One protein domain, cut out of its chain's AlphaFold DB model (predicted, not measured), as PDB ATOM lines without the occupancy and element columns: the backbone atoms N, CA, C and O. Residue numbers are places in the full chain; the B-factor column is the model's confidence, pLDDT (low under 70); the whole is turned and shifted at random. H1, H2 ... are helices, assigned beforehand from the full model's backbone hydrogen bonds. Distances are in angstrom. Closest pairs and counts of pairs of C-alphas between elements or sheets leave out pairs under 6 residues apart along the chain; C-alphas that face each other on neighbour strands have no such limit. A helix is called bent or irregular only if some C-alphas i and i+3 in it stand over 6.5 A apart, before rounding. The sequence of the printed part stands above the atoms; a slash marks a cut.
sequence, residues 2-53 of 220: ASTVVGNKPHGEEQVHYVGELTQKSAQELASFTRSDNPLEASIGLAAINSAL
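This is residues 2 to 53 of the 220 residues of the protein "DUF364 domain-containing protein" of Anaerolineae bacterium (UniProt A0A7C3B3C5). A helical hairpin of two helices, the longer H2 with H1 folded back beside it, is joined by a long looping stretch, residues 2 to 26. This stretch runs out past the beginning of H2, turns round near Pro 10 and comes back along the pair to the beginning of H1. The printed part has 52 residues with two named helices, H1 then H2, and no named strand; the class is all helix, though under half of the residues, 23 of 52, are in named elements. The whole is compact, with a radius of gyration of the C-alphas of 10.9 A, and elongated, its C-alphas spanning 33 by 20 by 18 A.

H2, residues 39 to 52, touches H1, residues 27 to 35, and the two form a helical hairpin. Their closest C-alphas, those of Gly 45 and Ala 31, are 4.0 A apart. Their lines stand at a steep tilt of 39 degrees and they run opposite ways. In H2 every O i to N i+4 pair is within hydrogen-bond range; in H1 2 of 5 are, beside 5 of 6 O i to N i+3 pairs.

H2 is 20.0 A long, from C-alpha 39 at (20.169, 30.901, 26.690) to C-alpha 52 at (25.075, 31.536, 46.094). H1 is 14.3 A long and begins with C-alpha 27 at (19.662, 27.652, 44.114). It is neither bent nor irregular, but only just: C-alphas 32 and 35 are 6.1 A apart.

The two C-alphas farthest apart, those of Pro 10 and Leu 53, are 34.6 A apart. The printed part has no cut, and the link from H1 to H2 is tight, with 3 residues. The mean pLDDT of the printed part is 87.6; residues 2 to 4, 6 to 8 and 10 to 12 are under 70.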
ATOM      1  N   ALA A   2      18.903  39.345  31.828       57.34
ATOM      2  CA  ALA A   2      18.401  38.640  30.646       57.34
ATOM      3  C   ALA A   2      18.171  39.553  29.423       57.34
ATOM      4  O   ALA A   2      18.074  39.054  28.316       57.34
ATOM      5  N   SER A   3      18.163  40.884  29.579       56.81
ATOM      6  CA  SER A   3      17.939  41.832  28.468       56.81
ATOM      7  C   SER A   3      19.006  41.792  27.366       56.81
ATOM      8  O   SER A   3      18.779  42.307  26.278       56.81
ATOM      9  N   THR A   4      20.161  41.179  27.636       64.88
ATOM     10  CA  THR A   4      21.236  40.963  26.647       64.88
ATOM     11  C   THR A   4      21.300  39.524  26.136       64.88
ATOM     12  O   THR A   4      22.180  39.190  25.349       64.88
ATOM     13  N   VAL A   5      20.397  38.665  26.609       72.44
ATOM     14  CA  VAL A   5      20.313  37.256  26.239       72.44
ATOM     15  C   VAL A   5      19.198  37.138  25.215       72.44
ATOM     16  O   VAL A   5      18.020  37.234  25.548       72.44
ATOM     17  N   VAL A   6      19.585  36.990  23.954       68.44
ATOM     18  CA  VAL A   6      18.648  36.824  22.845       68.44
ATOM     19  C   VAL A   6      18.525  35.336  22.554       68.44
ATOM     20  O   VAL A   6      19.536  34.633  22.503       68.44
ATOM     21  N   GLY A   7      17.291  34.859  22.406       67.38
ATOM     22  CA  GLY A   7      17.033  33.476  22.026       67.38
ATOM     23  C   GLY A   7      17.551  33.159  20.624       67.38
ATOM     24  O   GLY A   7      17.705  34.054  19.791       67.38
ATOM     25  N   ASN A   8      17.829  31.887  20.354       66.19
ATOM     26  CA  ASN A   8      18.396  31.458  19.068       66.19
ATOM     27  C   ASN A   8      17.327  31.057  18.027       66.19
ATOM     28  O   ASN A   8      17.667  30.799  16.871       66.19
ATOM     29  N   LYS A   9      16.040  31.026  18.414       70.12
ATOM     30  CA  LYS A   9      14.928  30.612  17.543       70.12
ATOM     31  C   LYS A   9      14.159  31.797  16.941       70.12
ATOM     32  O   LYS A   9      13.870  32.749  17.667       70.12
ATOM     33  N   PRO A  10      13.712  31.711  15.668       60.22
ATOM     34  CA  PRO A  10      13.055  32.812  14.946       60.22
ATOM     35  C   PRO A  10      11.808  33.395  15.623       60.22
ATOM     36  O   PRO A  10      11.505  34.573  15.445       60.22
ATOM     37  N   HIS A  11      11.085  32.580  16.397       65.69
ATOM     38  CA  HIS A  11       9.836  32.971  17.056       65.69
ATOM     39  C   HIS A  11       9.896  32.894  18.587       65.69
ATOM     40  O   HIS A  11       8.858  32.956  19.239       65.69
ATOM     41  N   GLY A  12      11.090  32.753  19.179       64.44
ATOM     42  CA  GLY A  12      11.220  32.660  20.638       64.44
ATOM     43  C   GLY A  12      10.548  31.419  21.235       64.44
ATOM     44  O   GLY A  12      10.092  31.444  22.369       64.44
ATOM     45  N   GLU A  13      10.493  30.319  20.480       73.19
ATOM     46  CA  GLU A  13       9.903  29.037  20.905       73.19
ATOM     47  C   GLU A  13      10.700  28.334  22.021       73.19
ATOM     48  O   GLU A  13      10.380  27.217  22.427       73.19
ATOM     49  N   GLU A  14      11.786  28.945  22.488       78.75
ATOM     50  CA  GLU A  14      12.603  28.434  23.578       78.75
ATOM     51  C   GLU A  14      11.853  28.589  24.904       78.75
ATOM     52  O   GLU A  14      11.717  29.684  25.451       78.75
ATOM     53  N   GLN A  15      11.355  27.473  25.426       85.31
ATOM     54  CA  GLN A  15      10.617  27.454  26.682       85.31
ATOM     55  C   GLN A  15      11.580  27.378  27.864       85.31
ATOM     56  O   GLN A  15      12.524  26.589  27.863       85.31
ATOM     57  N   VAL A  16      11.326  28.207  28.876       90.31
ATOM     58  CA  VAL A  16      11.950  28.079  30.194       90.31
ATOM     59  C   VAL A  16      11.102  27.109  31.011       90.31
ATOM     60  O   VAL A  16       9.896  27.307  31.168       90.31
ATOM     61  N   HIS A  17      11.717  26.059  31.536       93.12
ATOM     62  CA  HIS A  17      11.051  25.089  32.389       93.12
ATOM     63  C   HIS A  17      10.685  25.719  33.740       93.12
ATOM     64  O   HIS A  17      11.393  26.581  34.264       93.12
ATOM     65  N   TYR A  18       9.585  25.248  34.336       94.25
ATOM     66  CA  TYR A  18       9.103  25.667  35.662       94.25
ATOM     67  C   TYR A  18       8.762  27.165  35.788       94.25
ATOM     68  O   TYR A  18       8.788  27.717  36.891       94.25
ATOM     69  N   VAL A  19       8.429  27.855  34.688       92.06
ATOM     70  CA  VAL A  19       7.896  29.229  34.751       92.06
ATOM     71  C   VAL A  19       6.684  29.274  35.691       92.06
ATOM     72  O   VAL A  19       5.792  28.440  35.602       92.06
ATOM     73  N   GLY A  20       6.672  30.242  36.611       94.06
ATOM     74  CA  GLY A  20       5.681  30.341  37.696       94.06
ATOM     75  C   GLY A  20       6.081  29.616  38.988       94.06
ATOM     76  O   GLY A  20       5.587  29.961  40.058       94.06
ATOM     77  N   GLU A  21       7.041  28.692  38.919       96.44
ATOM     78  CA  GLU A  21       7.506  27.875  40.050       96.44
ATOM     79  C   GLU A  21       9.011  28.025  40.329       96.44
ATOM     80  O   GLU A  21       9.506  27.495  41.319       96.44
ATOM     81  N   LEU A  22       9.755  28.776  39.505       95.19
ATOM     82  CA  LEU A  22      11.204  28.987  39.664       95.19
ATOM     83  C   LEU A  22      11.601  29.465  41.070       95.19
ATOM     84  O   LEU A  22      12.650  29.081  41.572       95.19
ATOM     85  N   THR A  23      10.767  30.275  41.725       93.94
ATOM     86  CA  THR A  23      11.016  30.778  43.088       93.94
ATOM     87  C   THR A  23      10.855  29.715  44.177       93.94
ATOM     88  O   THR A  23      11.282  29.942  45.306       93.94
ATOM     89  N   GLN A  24      10.253  28.569  43.853       96.88
ATOM     90  CA  GLN A  24      10.101  27.416  44.745       96.88
ATOM     91  C   GLN A  24      11.278  26.434  44.619       96.88
ATOM     92  O   GLN A  24      11.403  25.518  45.429       96.88
ATOM     93  N   LYS A  25      12.141  26.611  43.609       97.31
ATOM     94  CA  LYS A  25      13.337  25.792  43.393       97.31
ATOM     95  C   LYS A  25      14.501  26.291  44.243       97.31
ATOM     96  O   LYS A  25      14.671  27.490  44.465       97.31
ATOM     97  N   SER A  26      15.348  25.366  44.679       97.12
ATOM     98  CA  SER A  26      16.605  25.700  45.345       97.12
ATOM     99  C   SER A  26      17.608  26.339  44.376       97.12
ATOM    100  O   SER A  26      17.576  26.112  43.163       97.12
ATOM    101  N   ALA A  27      18.572  27.093  44.915       95.38
ATOM    102  CA  ALA A  27      19.662  27.652  44.114       95.38
ATOM    103  C   ALA A  27      20.467  26.559  43.382       95.38
ATOM    104  O   ALA A  27      20.917  26.781  42.264       95.38
ATOM    105  N   GLN A  28      20.611  25.371  43.981       96.81
ATOM    106  CA  GLN A  28      21.311  24.239  43.372       96.81
ATOM    107  C   GLN A  28      20.539  23.651  42.183       96.81
ATOM    108  O   GLN A  28      21.139  23.384  41.142       96.81
ATOM    109  N   GLU A  29      19.220  23.475  42.311       97.50
ATOM    110  CA  GLU A  29      18.374  23.026  41.198       97.50
ATOM    111  C   GLU A  29      18.430  24.021  40.040       97.50
ATOM    112  O   GLU A  29      18.673  23.626  38.902       97.50
ATOM    113  N   LEU A  30      18.289  25.317  40.329       97.94
ATOM    114  CA  LEU A  30      18.372  26.358  39.307       97.94
ATOM    115  C   LEU A  30      19.767  26.434  38.683       97.94
ATOM    116  O   LEU A  30      19.874  26.572  37.470       97.94
ATOM    117  N   ALA A  31      20.841  26.277  39.461       97.50
ATOM    118  CA  ALA A  31      22.208  26.277  38.941       97.50
ATOM    119  C   ALA A  31      22.434  25.206  37.861       97.50
ATOM    120  O   ALA A  31      23.234  25.425  36.950       97.50
ATOM    121  N   SER A  32      21.704  24.083  37.899       97.12
ATOM    122  CA  SER A  32      21.774  23.060  36.848       97.12
ATOM    123  C   SER A  32      21.357  23.574  35.463       97.12
ATOM    124  O   SER A  32      21.848  23.061  34.457       97.12
ATOM    125  N   PHE A  33      20.549  24.641  35.398       97.06
ATOM    126  CA  PHE A  33      20.100  25.240  34.138       97.06
ATOM    127  C   PHE A  33      21.249  25.867  33.354       97.06
ATOM    128  O   PHE A  33      21.115  26.063  32.152       97.06
ATOM    129  N   THR A  34      22.407  26.113  33.981       95.94
ATOM    130  CA  THR A  34      23.628  26.512  33.261       95.94
ATOM    131  C   THR A  34      24.059  25.524  32.185       95.94
ATOM    132  O   THR A  34      24.874  25.889  31.355       95.94
ATOM    133  N   ARG A  35      23.545  24.292  32.181       95.00
ATOM    134  CA  ARG A  35      23.818  23.288  31.142       95.00
ATOM    135  C   ARG A  35      22.789  23.287  30.012       95.00
ATOM    136  O   ARG A  35      22.918  22.482  29.100       95.00
ATOM    137  N   SER A  36      21.751  24.117  30.102       94.88
ATOM    138  CA  SER A  36      20.710  24.194  29.083       94.88
ATOM    139  C   SER A  36      21.235  24.866  27.819       94.88
ATOM    140  O   SER A  36      21.985  25.842  27.889       94.88
ATOM    141  N   ASP A  37      20.790  24.375  26.665       91.31
ATOM    142  CA  ASP A  37      21.014  25.025  25.373       91.31
ATOM    143  C   ASP A  37      20.093  26.239  25.168       91.31
ATOM    144  O   ASP A  37      20.339  27.046  24.274       91.31
ATOM    145  N   ASN A  38      19.056  26.400  26.005       91.62
ATOM    146  CA  ASN A  38      18.235  27.606  26.041       91.62
ATOM    147  C   ASN A  38      19.010  28.728  26.766       91.62
ATOM    148  O   ASN A  38      19.220  28.637  27.985       91.62
ATOM    149  N   PRO A  39      19.384  29.828  26.083       91.00
ATOM    150  CA  PRO A  39      20.169  30.901  26.690       91.00
ATOM    151  C   PRO A  39      19.488  31.556  27.901       91.00
ATOM    152  O   PRO A  39      20.166  31.977  28.844       91.00
ATOM    153  N   LEU A  40      18.153  31.642  27.912       91.50
ATOM    154  CA  LEU A  40      17.405  32.202  29.039       91.50
ATOM    155  C   LEU A  40      17.515  31.310  30.277       91.50
ATOM    156  O   LEU A  40      17.748  31.815  31.377       91.50
ATOM    157  N   GLU A  41      17.421  29.992  30.104       94.38
ATOM    158  CA  GLU A  41      17.636  29.036  31.193       94.38
ATOM    159  C   GLU A  41      19.075  29.071  31.690       94.38
ATOM    160  O   GLU A  41      19.301  29.206  32.893       94.38
ATOM    161  N   ALA A  42      20.048  29.047  30.777       95.44
ATOM    162  CA  ALA A  42      21.456  29.160  31.133       95.44
ATOM    163  C   ALA A  42      21.738  30.450  31.919       95.44
ATOM    164  O   ALA A  42      22.455  30.434  32.923       95.44
ATOM    165  N   SER A  43      21.098  31.563  31.539       94.88
ATOM    166  CA  SER A  43      21.161  32.815  32.292       94.88
ATOM    167  C   SER A  43      20.531  32.716  33.685       94.88
ATOM    168  O   SER A  43      21.052  33.343  34.609       94.88
ATOM    169  N   ILE A  44      19.414  31.998  33.857       95.44
ATOM    170  CA  ILE A  44      18.791  31.765  35.172       95.44
ATOM    171  C   ILE A  44      19.731  30.944  36.049       95.44
ATOM    172  O   ILE A  44      20.001  31.330  37.187       95.44
ATOM    173  N   GLY A  45      20.291  29.860  35.510       96.69
ATOM    174  CA  GLY A  45      21.226  29.028  36.255       96.69
ATOM    175  C   GLY A  45      22.474  29.794  36.666       96.69
ATOM    176  O   GLY A  45      22.920  29.688  37.808       96.69
ATOM    177  N   LEU A  46      22.993  30.649  35.786       96.31
ATOM    178  CA  LEU A  46      24.145  31.475  36.115       96.31
ATOM    179  C   LEU A  46      23.815  32.520  37.191       96.31
ATOM    180  O   LEU A  46      24.637  32.789  38.067       96.31
ATOM    181  N   ALA A  47      22.606  33.085  37.167       94.88
ATOM    182  CA  ALA A  47      22.135  33.970  38.228       94.88
ATOM    183  C   ALA A  47      22.023  33.241  39.579       94.88
ATOM    184  O   ALA A  47      22.401  33.816  40.599       94.88
ATOM    185  N   ALA A  48      21.573  31.982  39.584       96.56
ATOM    186  CA  ALA A  48      21.515  31.148  40.785       96.56
ATOM    187  C   ALA A  48      22.910  30.799  41.331       96.56
ATOM    188  O   ALA A  48      23.125  30.842  42.541       96.56
ATOM    189  N   ILE A  49      23.889  30.529  40.458       96.06
ATOM    190  CA  ILE A  49      25.292  30.384  40.876       96.06
ATOM    191  C   ILE A  49      25.778  31.682  41.523       96.06
ATOM    192  O   ILE A  49      26.283  31.663  42.643       96.06
ATOM    193  N   ASN A  50      25.598  32.821  40.849       94.88
ATOM    194  CA  ASN A  50      26.089  34.109  41.337       94.88
ATOM    195  C   ASN A  50      25.444  34.535  42.662       94.88
ATOM    196  O   ASN A  50      26.117  35.177  43.466       94.88
ATOM    197  N   SER A  51      24.181  34.178  42.915       93.50
ATOM    198  CA  SER A  51      23.509  34.487  44.184       93.50
ATOM    199  C   SER A  51      24.014  33.642  45.355       93.50
ATOM    200  O   SER A  51      23.968  34.099  46.496       93.50
ATOM    201  N   ALA A  52      24.522  32.436  45.084       93.25
ATOM    202  CA  ALA A  52      25.075  31.536  46.094       93.25
ATOM    203  C   ALA A  52      26.550  31.826  46.431       93.25
ATOM    204  O   ALA A  52      27.051  31.369  47.461       93.25
ATOM    205  N   LEU A  53      27.267  32.575  45.586       91.50
ATOM    206  CA  LEU A  53      28.676  32.895  45.811       91.50
ATOM    207  C   LEU A  53      28.852  33.934  46.925       91.50
ATOM    208  O   LEU A  53      28.374  35.064  46.844       91.50
TER     209      LEU A  53